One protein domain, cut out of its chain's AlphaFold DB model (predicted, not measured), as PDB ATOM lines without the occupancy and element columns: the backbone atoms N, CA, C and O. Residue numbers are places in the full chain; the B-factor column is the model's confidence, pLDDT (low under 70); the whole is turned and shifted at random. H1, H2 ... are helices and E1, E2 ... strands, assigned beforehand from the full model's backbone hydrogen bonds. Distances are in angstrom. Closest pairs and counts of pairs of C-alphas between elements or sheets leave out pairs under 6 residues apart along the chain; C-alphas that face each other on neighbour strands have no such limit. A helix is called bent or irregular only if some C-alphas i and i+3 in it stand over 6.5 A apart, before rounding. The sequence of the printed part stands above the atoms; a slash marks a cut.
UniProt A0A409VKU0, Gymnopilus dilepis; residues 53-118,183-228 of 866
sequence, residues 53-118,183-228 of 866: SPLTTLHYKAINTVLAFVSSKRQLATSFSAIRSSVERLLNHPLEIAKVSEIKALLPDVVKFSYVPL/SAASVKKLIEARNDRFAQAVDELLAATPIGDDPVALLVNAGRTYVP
ATOM      1  N   SER A  53     220.894 214.407 229.179       52.94
ATOM      2  CA  SER A  53     219.708 214.572 228.327       52.94
ATOM      3  C   SER A  53     219.331 216.056 228.387       52.94
ATOM      4  O   SER A  53     218.613 216.452 229.312       52.94
ATOM      5  N   PRO A  54     219.817 216.914 227.460       55.53
ATOM      6  CA  PRO A  54     219.506 218.344 227.506       55.53
ATOM      7  C   PRO A  54     217.991 218.574 227.439       55.53
ATOM      8  O   PRO A  54     217.471 219.473 228.093       55.53
ATOM      9  N   LEU A  55     217.278 217.690 226.733       54.62
ATOM     10  CA  LEU A  55     215.824 217.662 226.651       54.62
ATOM     11  C   LEU A  55     215.170 217.435 228.020       54.62
ATOM     12  O   LEU A  55     214.389 218.285 228.437       54.62
ATOM     13  N   THR A  56     215.463 216.351 228.748       62.31
ATOM     14  CA  THR A  56     214.736 216.034 230.000       62.31
ATOM     15  C   THR A  56     214.944 217.119 231.071       62.31
ATOM     16  O   THR A  56     213.988 217.527 231.732       62.31
ATOM     17  N   THR A  57     216.156 217.675 231.173       69.44
ATOM     18  CA  THR A  57     216.462 218.806 232.069       69.44
ATOM     19  C   THR A  57     215.748 220.098 231.646       69.44
ATOM     20  O   THR A  57     215.263 220.848 232.498       69.44
ATOM     21  N   LEU A  58     215.630 220.359 230.340       72.19
ATOM     22  CA  LEU A  58     214.876 221.492 229.794       72.19
ATOM     23  C   LEU A  58     213.364 221.359 230.064       72.19
ATOM     24  O   LEU A  58     212.742 222.316 230.529       72.19
ATOM     25  N   HIS A  59     212.792 220.162 229.872       76.94
ATOM     26  CA  HIS A  59     211.394 219.858 230.208       76.94
ATOM     27  C   HIS A  59     211.117 220.144 231.691       76.94
ATOM     28  O   HIS A  59     210.147 220.834 232.009       76.94
ATOM     29  N   TYR A  60     211.987 219.677 232.598       82.06
ATOM     30  CA  TYR A  60     211.835 219.930 234.032       82.06
ATOM     31  C   TYR A  60     211.833 221.428 234.359       82.06
ATOM     32  O   TYR A  60     210.913 221.911 235.023       82.06
ATOM     33  N   LYS A  61     212.822 222.183 233.859       79.19
ATOM     34  CA  LYS A  61     212.946 223.629 234.116       79.19
ATOM     35  C   LYS A  61     211.716 224.412 233.632       79.19
ATOM     36  O   LYS A  61     211.236 225.289 234.355       79.19
ATOM     37  N   ALA A  62     211.163 224.071 232.465       78.56
ATOM     38  CA  ALA A  62     209.949 224.704 231.945       78.56
ATOM     39  C   ALA A  62     208.702 224.368 232.786       78.56
ATOM     40  O   ALA A  62     207.966 225.275 233.183       78.56
ATOM     41  N   ILE A  63     208.494 223.089 233.130       83.00
ATOM     42  CA  ILE A  63     207.382 222.638 233.990       83.00
ATOM     43  C   ILE A  63     207.453 223.304 235.373       83.00
ATOM     44  O   ILE A  63     206.447 223.818 235.863       83.00
ATOM     45  N   ASN A  64     208.640 223.338 235.988       82.81
ATOM     46  CA  ASN A  64     208.879 223.965 237.289       82.81
ATOM     47  C   ASN A  64     208.552 225.467 237.267       82.81
ATOM     48  O   ASN A  64     207.823 225.948 238.136       82.81
ATOM     49  N   THR A  65     209.008 226.187 236.237       79.94
ATOM     50  CA  THR A  65     208.750 227.627 236.076       79.94
ATOM     51  C   THR A  65     207.253 227.930 235.944       79.94
ATOM     52  O   THR A  65     206.741 228.805 236.646       79.94
ATOM     53  N   VAL A  66     206.524 227.183 235.101       78.69
ATOM     54  CA  VAL A  66     205.074 227.383 234.915       78.69
ATOM     55  C   VAL A  66     204.293 227.025 236.180       78.69
ATOM     56  O   VAL A  66     203.457 227.815 236.614       78.69
ATOM     57  N   LEU A  67     204.574 225.881 236.815       76.19
ATOM     58  CA  LEU A  67     203.865 225.479 238.034       76.19
ATOM     59  C   LEU A  67     204.124 226.444 239.197       76.19
ATOM     60  O   LEU A  67     203.171 226.864 239.846       76.19
ATOM     61  N   ALA A  68     205.372 226.867 239.425       74.44
ATOM     62  CA  ALA A  68     205.689 227.855 240.459       74.44
ATOM     63  C   ALA A  68     204.961 229.197 240.232       74.44
ATOM     64  O   ALA A  68     204.477 229.809 241.186       74.44
ATOM     65  N   PHE A  69     204.815 229.635 238.976       70.38
ATOM     66  CA  PHE A  69     204.051 230.837 238.638       70.38
ATOM     67  C   PHE A  69     202.542 230.667 238.865       70.38
ATOM     68  O   PHE A  69     201.919 231.545 239.464       70.38
ATOM     69  N   VAL A  70     201.938 229.550 238.443       68.31
ATOM     70  CA  VAL A  70     200.492 229.326 238.623       68.31
ATOM     71  C   VAL A  70     200.136 229.170 240.106       68.31
ATOM     72  O   VAL A  70     199.213 229.843 240.568       68.31
ATOM     73  N   SER A  71     200.920 228.408 240.878       65.12
ATOM     74  CA  SER A  71     200.770 228.299 242.339       65.12
ATOM     75  C   SER A  71     200.938 229.639 243.066       65.12
ATOM     76  O   SER A  71     200.335 229.839 244.115       65.12
ATOM     77  N   SER A  72     201.697 230.593 242.507       63.97
ATOM     78  CA  SER A  72     201.810 231.949 243.069       63.97
ATOM     79  C   SER A  72     200.582 232.843 242.816       63.97
ATOM     80  O   SER A  72     200.458 233.889 243.456       63.97
ATOM     81  N   LYS A  73     199.686 232.462 241.888       55.19
ATOM     82  CA  LYS A  73     198.585 233.311 241.389       55.19
ATOM     83  C   LYS A  73     197.166 232.742 241.512       55.19
ATOM     84  O   LYS A  73     196.228 233.527 241.377       55.19
ATOM     85  N   ARG A  74     196.957 231.434 241.720       51.53
ATOM     86  CA  ARG A  74     195.610 230.832 241.843       51.53
ATOM     87  C   ARG A  74     195.550 229.750 242.926       51.53
ATOM     88  O   ARG A  74     196.447 228.924 243.027       51.53
ATOM     89  N   GLN A  75     194.452 229.732 243.684       49.50
ATOM     90  CA  GLN A  75     194.169 228.770 244.762       49.50
ATOM     91  C   GLN A  75     193.374 227.543 244.259       49.50
ATOM     92  O   GLN A  75     192.377 227.161 244.861       49.50
ATOM     93  N   LEU A  76     193.764 226.954 243.123       48.91
ATOM     94  CA  LEU A  76     193.080 225.795 242.527       48.91
ATOM     95  C   LEU A  76     194.081 224.772 241.979       48.91
ATOM     96  O   LEU A  76     195.162 225.138 241.517       48.91
ATOM     97  N   ALA A  77     193.702 223.492 242.005       50.34
ATOM     98  CA  ALA A  77     194.533 222.400 241.505       50.34
ATOM     99  C   ALA A  77     194.742 222.490 239.980       50.34
ATOM    100  O   ALA A  77     193.797 222.646 239.205       50.34
ATOM    101  N   THR A  78     195.995 222.372 239.535       63.34
ATOM    102  CA  THR A  78     196.383 222.521 238.127       63.34
ATOM    103  C   THR A  78     196.144 221.248 237.319       63.34
ATOM    104  O   THR A  78     196.887 220.269 237.429       63.34
ATOM    105  N   SER A  79     195.137 221.273 236.441       73.31
ATOM    106  CA  SER A  79     195.005 220.254 235.398       73.31
ATOM    107  C   SER A  79     196.174 220.338 234.413       73.31
ATOM    108  O   SER A  79     196.665 221.420 234.076       73.31
ATOM    109  N   PHE A  80     196.613 219.183 233.915       79.00
ATOM    110  CA  PHE A  80     197.695 219.089 232.939       79.00
ATOM    111  C   PHE A  80     197.359 219.851 231.647       79.00
ATOM    112  O   PHE A  80     198.210 220.546 231.097       79.00
ATOM    113  N   SER A  81     196.097 219.805 231.209       70.44
ATOM    114  CA  SER A  81     195.611 220.533 230.030       70.44
ATOM    115  C   SER A  81     195.718 222.057 230.158       70.44
ATOM    116  O   SER A  81     196.018 222.713 229.163       70.44
ATOM    117  N   ALA A  82     195.533 222.628 231.354       70.62
ATOM    118  CA  ALA A  82     195.596 224.077 231.564       70.62
ATOM    119  C   ALA A  82     197.028 224.641 231.536       70.62
ATOM    120  O   ALA A  82     197.232 225.784 231.131       70.62
ATOM    121  N   ILE A  83     198.025 223.855 231.957       75.88
ATOM    122  CA  ILE A  83     199.438 224.282 231.992       75.88
ATOM    123  C   ILE A  83     200.209 223.917 230.718       75.88
ATOM    124  O   ILE A  83     201.184 224.591 230.384       75.88
ATOM    125  N   ARG A  84     199.772 222.873 229.996       78.44
ATOM    126  CA  ARG A  84     200.476 222.289 228.846       78.44
ATOM    127  C   ARG A  84     200.881 223.327 227.797       78.44
ATOM    128  O   ARG A  84     202.062 223.428 227.490       78.44
ATOM    129  N   SER A  85     199.943 224.148 227.323       73.38
ATOM    130  CA  SER A  85     200.207 225.165 226.291       73.38
ATOM    131  C   SER A  85     201.212 226.239 226.727       73.38
ATOM    132  O   SER A  85     201.954 226.763 225.899       73.38
ATOM    133  N   SER A  86     201.283 226.552 228.027       75.19
ATOM    134  CA  SER A  86     202.273 227.491 228.574       75.19
ATOM    135  C   SER A  86     203.665 226.866 228.669       75.19
ATOM    136  O   SER A  86     204.654 227.548 228.417       75.19
ATOM    137  N   VAL A  87     203.757 225.569 228.985       77.75
ATOM    138  CA  VAL A  87     205.029 224.830 228.990       77.75
ATOM    139  C   VAL A  87     205.540 224.623 227.559       77.75
ATOM    140  O   VAL A  87     206.696 224.922 227.280       77.75
ATOM    141  N   GLU A  88     204.681 224.201 226.627       81.81
ATOM    142  CA  GLU A  88     205.025 224.012 225.206       81.81
ATOM    143  C   GLU A  88     205.540 225.315 224.559       81.81
ATOM    144  O   GLU A  88     206.490 225.285 223.779       81.81
ATOM    145  N   ARG A  89     205.001 226.478 224.959       72.81
ATOM    146  CA  ARG A  89     205.463 227.807 224.508       72.81
ATOM    147  C   ARG A  89     206.844 228.212 225.046       72.81
ATOM    148  O   ARG A  89     207.498 229.041 224.423       72.81
ATOM    149  N   LEU A  90     207.291 227.645 226.171       74.88
ATOM    150  CA  LEU A  90     208.658 227.820 226.692       74.88
ATOM    151  C   LEU A  90     209.641 226.787 226.121       74.88
ATOM    152  O   LEU A  90     210.839 227.048 226.071       74.88
ATOM    153  N   LEU A  91     209.141 225.621 225.701       74.69
ATOM    154  CA  LEU A  91     209.935 224.528 225.133       74.69
ATOM    155  C   LEU A  91     210.122 224.621 223.610       74.69
ATOM    156  O   LEU A  91     211.046 224.012 223.077       74.69
ATOM    157  N   ASN A  92     209.256 225.356 222.901       69.00
ATOM    158  CA  ASN A  92     209.178 225.392 221.430       69.00
ATOM    159  C   ASN A  92     208.949 224.011 220.767       69.00
ATOM    160  O   ASN A  92     209.143 223.848 219.563       69.00
ATOM    161  N   HIS A  93     208.492 223.022 221.537       72.88
ATOM    162  CA  HIS A  93     208.152 221.671 221.088       72.88
ATOM    163  C   HIS A  93     206.993 221.116 221.949       72.88
ATOM    164  O   HIS A  93     206.750 221.636 223.044       72.88
ATOM    165  N   PRO A  94     206.251 220.081 221.503       72.31
ATOM    166  CA  PRO A  94     205.147 219.513 222.282       72.31
ATOM    167  C   PRO A  94     205.628 218.854 223.584       72.31
ATOM    168  O   PRO A  94     206.745 218.344 223.662       72.31
ATOM    169  N   LEU A  95     204.760 218.832 224.599       78.38
ATOM    170  CA  LEU A  95     205.008 218.204 225.892       78.38
ATOM    171  C   LEU A  95     204.348 216.822 225.936       78.38
ATOM    172  O   LEU A  95     203.127 216.692 226.055       78.38
ATOM    173  N   GLU A  96     205.168 215.781 225.851       78.38
ATOM    174  CA  GLU A  96     204.712 214.393 225.889       78.38
ATOM    175  C   GLU A  96     204.468 213.901 227.320       78.38
ATOM    176  O   GLU A  96     205.258 214.160 228.230       78.38
ATOM    177  N   ILE A  97     203.408 213.105 227.508       77.62
ATOM    178  CA  ILE A  97     203.084 212.466 228.796       77.62
ATOM    179  C   ILE A  97     204.260 211.604 229.281       77.62
ATOM    180  O   ILE A  97     204.628 211.689 230.448       77.62
ATOM    181  N   ALA A  98     204.916 210.864 228.377       74.81
ATOM    182  CA  ALA A  98     206.088 210.044 228.689       74.81
ATOM    183  C   ALA A  98     207.227 210.848 229.348       74.81
ATOM    184  O   ALA A  98     207.815 210.389 230.325       74.81
ATOM    185  N   LYS A  99     207.484 212.081 228.892       76.06
ATOM    186  CA  LYS A  99     208.536 212.951 229.443       76.06
ATOM    187  C   LYS A  99     208.193 213.492 230.832       76.06
ATOM    188  O   LYS A  99     209.077 213.657 231.669       76.06
ATOM    189  N   VAL A 100     206.908 213.709 231.113       80.69
ATOM    190  CA  VAL A 100     206.429 214.028 232.468       80.69
ATOM    191  C   VAL A 100     206.527 212.797 233.380       80.69
ATOM    192  O   VAL A 100     206.880 212.926 234.550       80.69
ATOM    193  N   SER A 101     206.291 211.598 232.844       76.12
ATOM    194  CA  SER A 101     206.434 210.337 233.577       76.12
ATOM    195  C   SER A 101     207.895 209.947 233.859       76.12
ATOM    196  O   SER A 101     208.176 209.433 234.938       76.12
ATOM    197  N   GLU A 102     208.847 210.271 232.977       79.50
ATOM    198  CA  GLU A 102     210.295 210.224 233.269       79.50
ATOM    199  C   GLU A 102     210.652 211.142 234.454       79.50
ATOM    200  O   GLU A 102     211.307 210.725 235.406       79.50
ATOM    201  N   ILE A 103     210.150 212.382 234.455       80.75
ATOM    202  CA  ILE A 103     210.341 213.333 235.564       80.75
ATOM    203  C   ILE A 103     209.702 212.817 236.871       80.75
ATOM    204  O   ILE A 103     210.277 212.979 237.949       80.75
ATOM    205  N   LYS A 104     208.547 212.147 236.787       80.69
ATOM    206  CA  LYS A 104     207.898 211.462 237.916       80.69
ATOM    207  C   LYS A 104     208.704 210.254 238.419       80.69
ATOM    208  O   LYS A 104     208.677 210.005 239.619       80.69
ATOM    209  N   ALA A 105     209.432 209.548 237.552       77.94
ATOM    210  CA  ALA A 105     210.310 208.446 237.947       77.94
ATOM    211  C   ALA A 105     211.545 208.924 238.734       77.94
ATOM    212  O   ALA A 105     211.920 208.274 239.706       77.94
ATOM    213  N   LEU A 106     212.132 210.072 238.366       79.12
ATOM    214  CA  LEU A 106     213.231 210.707 239.117       79.12
ATOM    215  C   LEU A 106     212.788 211.274 240.475       79.12
ATOM    216  O   LEU A 106     213.567 211.308 241.423       79.12
ATOM    217  N   LEU A 107     211.550 211.769 240.570       78.12
ATOM    218  CA  LEU A 107     211.039 212.469 241.753       78.12
ATOM    219  C   LEU A 107     209.676 211.907 242.211       78.12
ATOM    220  O   LEU A 107     208.680 212.643 242.222       78.12
ATOM    221  N   PRO A 108     209.603 210.623 242.620       72.50
ATOM    222  CA  PRO A 108     208.341 209.936 242.894       72.50
ATOM    223  C   PRO A 108     207.555 210.540 244.063       72.50
ATOM    224  O   PRO A 108     206.329 210.574 243.991       72.50
ATOM    225  N   ASP A 109     208.217 211.087 245.084       71.69
ATOM    226  CA  ASP A 109     207.536 211.713 246.231       71.69
ATOM    227  C   ASP A 109     207.194 213.195 246.015       71.69
ATOM    228  O   ASP A 109     206.372 213.754 246.740       71.69
ATOM    229  N   VAL A 110     207.830 213.854 245.036       76.06
ATOM    230  CA  VAL A 110     207.699 215.307 244.819       76.06
ATOM    231  C   VAL A 110     206.764 215.617 243.652       76.06
ATOM    232  O   VAL A 110     206.030 216.598 243.705       76.06
ATOM    233  N   VAL A 111     206.741 214.794 242.602       77.56
ATOM    234  CA  VAL A 111     205.828 214.960 241.461       77.56
ATOM    235  C   VAL A 111     204.529 214.202 241.732       77.56
ATOM    236  O   VAL A 111     204.537 212.985 241.924       77.56
ATOM    237  N   LYS A 112     203.381 214.878 241.663       79.50
ATOM    238  CA  LYS A 112     202.065 214.230 241.577       79.50
ATOM    239  C   LYS A 112     201.561 214.329 240.141       79.50
ATOM    240  O   LYS A 112     201.281 215.427 239.672       79.50
ATOM    241  N   PHE A 113     201.441 213.186 239.468       83.81
ATOM    242  CA  PHE A 113     200.934 213.073 238.099       83.81
ATOM    243  C   PHE A 113     199.962 211.892 238.039       83.81
ATOM    244  O   PHE A 113     200.378 210.744 238.187       83.81
ATOM    245  N   SER A 114     198.661 212.174 237.953       78.75
ATOM    246  CA  SER A 114     197.598 211.165 238.097       78.75
ATOM    247  C   SER A 114     196.248 211.684 237.605       78.75
ATOM    248  O   SER A 114     195.961 212.876 237.745       78.75
ATOM    249  N   TYR A 115     195.384 210.791 237.126       77.88
ATOM    250  CA  TYR A 115     193.963 211.092 236.940       77.88
ATOM    251  C   TYR A 115     193.239 211.219 238.289       77.88
ATOM    252  O   TYR A 115     193.548 210.498 239.239       77.88
ATOM    253  N   VAL A 116     192.298 212.159 238.374       72.12
ATOM    254  CA  VAL A 116     191.485 212.466 239.564       72.12
ATOM    255  C   VAL A 116     190.018 212.642 239.126       72.12
ATOM    256  O   VAL A 116     189.787 213.285 238.100       72.12
ATOM    257  N   PRO A 117     189.014 212.089 239.833       68.06
ATOM    258  CA  PRO A 117     187.596 212.343 239.545       68.06
ATOM    259  C   PRO A 117     187.227 213.833 239.649       68.06
ATOM    260  O   PRO A 117     187.758 214.531 240.510       68.06
ATOM    261  N   LEU A 118     186.278 214.326 238.837       59.94
ATOM    262  CA  LEU A 118     185.811 215.722 238.970       59.94
ATOM    263  C   LEU A 118     185.217 216.030 240.359       59.94
ATOM    264  O   LEU A 118     185.437 217.123 240.871       59.94
ATOM    265  N   SER A 183     206.065 236.421 247.156       63.50
ATOM    266  CA  SER A 183     206.886 237.478 246.552       63.50
ATOM    267  C   SER A 183     207.670 236.935 245.349       63.50
ATOM    268  O   SER A 183     208.053 235.764 245.336       63.50
ATOM    269  N   ALA A 184     207.988 237.782 244.365       62.94
ATOM    270  CA  ALA A 184     208.769 237.362 243.195       62.94
ATOM    271  C   ALA A 184     210.135 236.745 243.574       62.94
ATOM    272  O   ALA A 184     210.579 235.784 242.947       62.94
ATOM    273  N   ALA A 185     210.766 237.232 244.651       68.62
ATOM    274  CA  ALA A 185     211.993 236.654 245.200       68.62
ATOM    275  C   ALA A 185     211.762 235.269 245.842       68.62
ATOM    276  O   ALA A 185     212.593 234.374 245.694       68.62
ATOM    277  N   SER A 186     210.619 235.067 246.510       67.88
ATOM    278  CA  SER A 186     210.213 233.769 247.073       67.88
ATOM    279  C   SER A 186     209.978 232.727 245.975       67.88
ATOM    280  O   SER A 186     210.447 231.599 246.099       67.88
ATOM    281  N   VAL A 187     209.300 233.112 244.886       72.12
ATOM    282  CA  VAL A 187     209.053 232.232 243.728       72.12
ATOM    283  C   VAL A 187     210.369 231.856 243.038       72.12
ATOM    284  O   VAL A 187     210.590 230.676 242.773       72.12
ATOM    285  N   LYS A 188     211.284 232.815 242.821       73.56
ATOM    286  CA  LYS A 188     212.611 232.531 242.242       73.56
ATOM    287  C   LYS A 188     213.386 231.505 243.078       73.56
ATOM    288  O   LYS A 188     213.848 230.509 242.530       73.56
ATOM    289  N   LYS A 189     213.434 231.697 244.402       74.69
ATOM    290  CA  LYS A 189     214.151 230.804 245.326       74.69
ATOM    291  C   LYS A 189     213.581 229.378 245.371       74.69
ATOM    292  O   LYS A 189     214.330 228.433 245.603       74.69
ATOM    293  N   LEU A 190     212.278 229.204 245.138       75.12
ATOM    294  CA  LEU A 190     211.661 227.879 244.994       75.12
ATOM    295  C   LEU A 190     212.066 227.195 243.689       75.12
ATOM    296  O   LEU A 190     212.384 226.009 243.700       75.12
ATOM    297  N   ILE A 191     212.044 227.933 242.574       76.56
ATOM    298  CA  ILE A 191     212.441 227.401 241.264       76.56
ATOM    299  C   ILE A 191     213.897 226.923 241.330       76.56
ATOM    300  O   ILE A 191     214.173 225.806 240.903       76.56
ATOM    301  N   GLU A 192     214.781 227.722 241.935       77.50
ATOM    302  CA  GLU A 192     216.176 227.368 242.235       77.50
ATOM    303  C   GLU A 192     216.255 226.076 243.073       77.50
ATOM    304  O   GLU A 192     216.697 225.054 242.555       77.50
ATOM    305  N   ALA A 193     215.693 226.050 244.288       76.44
ATOM    306  CA  ALA A 193     215.783 224.886 245.182       76.44
ATOM    307  C   ALA A 193     215.177 223.582 244.611       76.44
ATOM    308  O   ALA A 193     215.646 222.483 244.917       76.44
ATOM    309  N   ARG A 194     214.134 223.674 243.773       79.75
ATOM    310  CA  ARG A 194     213.567 222.521 243.055       79.75
ATOM    311  C   ARG A 194     214.479 222.041 241.920       79.75
ATOM    312  O   ARG A 194     214.630 220.835 241.746       79.75
ATOM    313  N   ASN A 195     215.104 222.958 241.175       81.44
ATOM    314  CA  ASN A 195     216.095 222.608 240.152       81.44
ATOM    315  C   ASN A 195     217.323 221.930 240.782       81.44
ATOM    316  O   ASN A 195     217.800 220.940 240.233       81.44
ATOM    317  N   ASP A 196     217.773 222.400 241.949       76.81
ATOM    318  CA  ASP A 196     218.883 221.798 242.698       76.81
ATOM    319  C   ASP A 196     218.555 220.352 243.113       76.81
ATOM    320  O   ASP A 196     219.352 219.439 242.895       76.81
ATOM    321  N   ARG A 197     217.341 220.098 243.638       80.44
ATOM    322  CA  ARG A 197     216.909 218.729 243.979       80.44
ATOM    323  C   ARG A 197     216.715 217.837 242.745       80.44
ATOM    324  O   ARG A 197     216.920 216.630 242.849       80.44
ATOM    325  N   PHE A 198     216.335 218.393 241.594       80.56
ATOM    326  CA  PHE A 198     216.285 217.635 240.340       80.56
ATOM    327  C   PHE A 198     217.686 217.241 239.856       80.56
ATOM    328  O   PHE A 198     217.880 216.085 239.493       80.56
ATOM    329  N   ALA A 199     218.664 218.153 239.910       75.44
ATOM    330  CA  ALA A 199     220.059 217.834 239.598       75.44
ATOM    331  C   ALA A 199     220.585 216.717 240.514       75.44
ATOM    332  O   ALA A 199     221.027 215.683 240.022       75.44
ATOM    333  N   GLN A 200     220.383 216.851 241.830       75.69
ATOM    334  CA  GLN A 200     220.764 215.824 242.803       75.69
ATOM    335  C   GLN A 200     220.118 214.453 242.512       75.69
ATOM    336  O   GLN A 200     220.767 213.427 242.676       75.69
ATOM    337  N   ALA A 201     218.859 214.409 242.059       76.06
ATOM    338  CA  ALA A 201     218.192 213.154 241.694       76.06
ATOM    339  C   ALA A 201     218.760 212.514 240.406       76.06
ATOM    340  O   ALA A 201     218.720 211.292 240.258       76.06
ATOM    341  N   VAL A 202     219.306 213.314 239.482       75.94
ATOM    342  CA  VAL A 202     220.035 212.813 238.302       75.94
ATOM    343  C   VAL A 202     221.414 212.279 238.705       75.94
ATOM    344  O   VAL A 202     221.799 211.210 238.234       75.94
ATOM    345  N   ASP A 203     222.113 212.953 239.622       74.50
ATOM    346  CA  ASP A 203     223.387 212.480 240.182       74.50
ATOM    347  C   ASP A 203     223.209 211.177 240.990       74.50
ATOM    348  O   ASP A 203     224.014 210.252 240.876       74.50
ATOM    349  N   GLU A 204     222.118 211.062 241.757       77.38
ATOM    350  CA  GLU A 204     221.722 209.839 242.473       77.38
ATOM    351  C   GLU A 204     221.461 208.668 241.504       77.38
ATOM    352  O   GLU A 204     221.927 207.556 241.755       77.38
ATOM    353  N   LEU A 205     220.783 208.906 240.372       75.06
ATOM    354  CA  LEU A 205     220.575 207.894 239.325       75.06
ATOM    355  C   LEU A 205     221.893 207.485 238.643       75.06
ATOM    356  O   LEU A 205     222.125 206.295 238.420       75.06
ATOM    357  N   LEU A 206     222.756 208.454 238.325       73.50
ATOM    358  CA  LEU A 206     224.076 208.212 237.737       73.50
ATOM    359  C   LEU A 206     224.940 207.332 238.648       73.50
ATOM    360  O   LEU A 206     225.476 206.323 238.193       73.50
ATOM    361  N   ALA A 207     225.020 207.665 239.939       71.88
ATOM    362  CA  ALA A 207     225.793 206.908 240.922       71.88
ATOM    363  C   ALA A 207     225.230 205.499 241.201       71.88
ATOM    364  O   ALA A 207     225.981 204.606 241.589       71.88
ATOM    365  N   ALA A 208     223.924 205.290 241.001       72.62
ATOM    366  CA  ALA A 208     223.261 203.998 241.182       72.62
ATOM    367  C   ALA A 208     223.300 203.082 239.939       72.62
ATOM    368  O   ALA A 208     222.887 201.926 240.029       72.62
ATOM    369  N   THR A 209     223.763 203.569 238.782       72.38
ATOM    370  CA  THR A 209     223.721 202.805 237.525       72.38
ATOM    371  C   THR A 209     224.938 201.873 237.377       72.38
ATOM    372  O   THR A 209     226.073 202.338 237.508       72.38
ATOM    373  N   PRO A 210     224.756 200.568 237.078       73.00
ATOM    374  CA  PRO A 210     225.866 199.634 236.887       73.00
ATOM    375  C   PRO A 210     226.797 199.997 235.721       73.00
ATOM    376  O   PRO A 210     226.379 200.541 234.699       73.00
ATOM    377  N   ILE A 211     228.077 199.625 235.848       64.25
ATOM    378  CA  ILE A 211     229.105 199.866 234.823       64.25
ATOM    379  C   ILE A 211     228.818 199.005 233.581       64.25
ATOM    380  O   ILE A 211     229.241 197.854 233.494       64.25
ATOM    381  N   GLY A 212     228.110 199.586 232.612       62.62
ATOM    382  CA  GLY A 212     227.786 198.967 231.325       62.62
ATOM    383  C   GLY A 212     226.407 199.350 230.787       62.62
ATOM    384  O   GLY A 212     226.240 199.415 229.569       62.62
ATOM    385  N   ASP A 213     225.459 199.655 231.674       66.88
ATOM    386  CA  ASP A 213     224.079 199.989 231.314       66.88
ATOM    387  C   ASP A 213     223.930 201.431 230.795       66.88
ATOM    388  O   ASP A 213     224.770 202.300 231.042       66.88
ATOM    389  N   ASP A 214     222.834 201.696 230.072       67.50
ATOM    390  CA  ASP A 214     222.431 203.057 229.711       67.50
ATOM    391  C   ASP A 214     221.433 203.625 230.745       67.50
ATOM    392  O   ASP A 214     220.256 203.240 230.733       67.50
ATOM    393  N   PRO A 215     221.844 204.573 231.608       64.12
ATOM    394  CA  PRO A 215     220.946 205.246 232.553       64.12
ATOM    395  C   PRO A 215     219.787 205.999 231.881       64.12
ATOM    396  O   PRO A 215     218.738 206.172 232.504       64.12
ATOM    397  N   VAL A 216     219.917 206.426 230.617       67.06
ATOM    398  CA  VAL A 216     218.813 207.069 229.886       67.06
ATOM    399  C   VAL A 216     217.751 206.030 229.516       67.06
ATOM    400  O   VAL A 216     216.564 206.269 229.743       67.06
ATOM    401  N   ALA A 217     218.148 204.850 229.034       65.12
ATOM    402  CA  ALA A 217     217.240 203.722 228.835       65.12
ATOM    403  C   ALA A 217     216.590 203.248 230.149       65.12
ATOM    404  O   ALA A 217     215.384 202.985 230.156       65.12
ATOM    405  N   LEU A 218     217.336 203.198 231.263       68.81
ATOM    406  CA  LEU A 218     216.778 202.886 232.588       68.81
ATOM    407  C   LEU A 218     215.711 203.910 233.005       68.81
ATOM    408  O   LEU A 218     214.612 203.516 233.398       68.81
ATOM    409  N   LEU A 219     215.985 205.211 232.850       72.31
ATOM    410  CA  LEU A 219     215.034 206.286 233.149       72.31
ATOM    411  C   LEU A 219     213.779 206.222 232.269       72.31
ATOM    412  O   LEU A 219     212.663 206.314 232.780       72.31
ATOM    413  N   VAL A 220     213.935 206.024 230.958       68.81
ATOM    414  CA  VAL A 220     212.804 205.868 230.027       68.81
ATOM    415  C   VAL A 220     211.972 204.636 230.384       68.81
ATOM    416  O   VAL A 220     210.741 204.688 230.327       68.81
ATOM    417  N   ASN A 221     212.605 203.533 230.793       64.25
ATOM    418  CA  ASN A 221     211.883 202.327 231.182       64.25
ATOM    419  C   ASN A 221     211.153 202.488 232.525       64.25
ATOM    420  O   ASN A 221     209.989 202.109 232.624       64.25
ATOM    421  N   ALA A 222     211.776 203.128 233.520       66.69
ATOM    422  CA  ALA A 222     211.122 203.490 234.777       66.69
ATOM    423  C   ALA A 222     209.954 204.471 234.554       66.69
ATOM    424  O   ALA A 222     208.890 204.316 235.150       66.69
ATOM    425  N   GLY A 223     210.113 205.434 233.638       59.12
ATOM    426  CA  GLY A 223     209.076 206.391 233.251       59.12
ATOM    427  C   GLY A 223     207.802 205.729 232.720       59.12
ATOM    428  O   GLY A 223     206.707 206.202 233.020       59.12
ATOM    429  N   ARG A 224     207.898 204.590 232.018       68.56
ATOM    430  CA  ARG A 224     206.719 203.831 231.542       68.56
ATOM    431  C   ARG A 224     205.806 203.383 232.688       68.56
ATOM    432  O   ARG A 224     204.588 203.439 232.542       68.56
ATOM    433  N   THR A 225     206.375 203.020 233.836       58.00
ATOM    434  CA  THR A 225     205.637 202.619 235.050       58.00
ATOM    435  C   THR A 225     204.837 203.772 235.669       58.00
ATOM    436  O   THR A 225     203.887 203.539 236.412       58.00
ATOM    437  N   TYR A 226     205.183 205.021 235.342       68.38
ATOM    438  CA  TYR A 226     204.538 206.235 235.851       68.38
ATOM    439  C   TYR A 226     203.689 206.970 234.800       68.38
ATOM    440  O   TYR A 226     203.394 208.158 234.965       68.38
ATOM    441  N   VAL A 227     203.290 206.303 233.710       76.56
ATOM    442  CA  VAL A 227     202.300 206.839 232.758       76.56
ATOM    443  C   VAL A 227     200.904 206.780 233.398       76.56
ATOM    444  O   VAL A 227     200.447 205.688 233.737       76.56
ATOM    445  N   PRO A 228     200.204 207.917 233.589       69.25
ATOM    446  CA  PRO A 228     198.873 207.916 234.187       69.25
ATOM    447  C   PRO A 228     197.858 207.211 233.286       69.25
ATOM    448  O   PRO A 228     197.710 207.565 232.118       69.25
TER     449      PRO A 228
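What this domain is: This is residues 53 to 118 and 183 to 228 of the 866 residues of a protein of Gymnopilus dilepis (UniProt A0A409VKU0). Helix H1 is the core of a small helical body, running between the long helix H4 and the shorter helix H2, which pack on opposite sides of it. Helix H3 stands across the first part of H1 on a third side, H5 packs crosswise on the side of H3 away from H1, and the strand E1 leads from near H3 to the cut. The printed part has 112 residues with five named helices and one named strand, in the order H1, H2, H3, E1, H4, H5; E1 pairs with no named strand. The class is mostly helix. The whole is compact, with a radius of gyration of the C-alphas of 14.6 A and spans of 46 by 33 by 28 A.

How they stand to each other: H1, residues 54 to 71, touches H2, residues 80 to 91, at a steep tilt of 53 degrees, opposite ways; their closest C-alphas, of Ala 62 and Val 87, are 5.7 A apart. With residues 56 to 60 alone H1 touches H3, residues 97 to 106, about perpendicular at 89 degrees, the closest C-alphas being those of Tyr 60 and Ile 103, 6.9 A apart. E1, residues 111 to 117, comes closest to H3 where the C-alphas of Lys 104 and Val 111 are 5.4 A apart. H4, residues 184 to 208, touches H1 with residues 187 to 195 alone, at a shallow tilt of 34 degrees, only just short of steep, opposite ways; the closest C-alphas are those of Asn 64 and Ile 191, 6.3 A apart. H5, residues 215 to 225, touches H3 at a steep tilt of 69.8 degrees, only just short of about perpendicular, opposite ways; the closest C-alphas, of Glu 102 and Gly 223, are 4.0 A apart. H1 and H5 are apart. Every O i to N i+4 pair is within hydrogen-bond range in H1, H3 and H4, against 6 of 8 in H2 and 6 of 7 in H5.

Where its parts are: H1 begins with C-alpha 54 at (219.506, 218.344, 227.506) and is 25.9 A long from first to last C-alpha. H2 has 12 residues and is irregular, with C-alphas 82 and 85 7.1 A apart. H3 has 10 residues, and E1 is 18.5 A long. H4 is the longest helix, 36.4 A from C-alpha 184 at (208.769, 237.362, 243.195). H5 has 11 residues and ends with C-alpha 225 at (205.637, 202.619, 235.050).

The domain as a whole: The C-alphas farthest apart, of Gln 75 and Gly 212, are 46.9 A apart. Residues 119 to 182 are not printed, and C-alphas 118 and 183 are 31.2 A apart across this cut. Of the links that are printed whole, none is long. The mean pLDDT of the printed part is 71.9, and residues under 70 include 70 to 78 and 211 to 218.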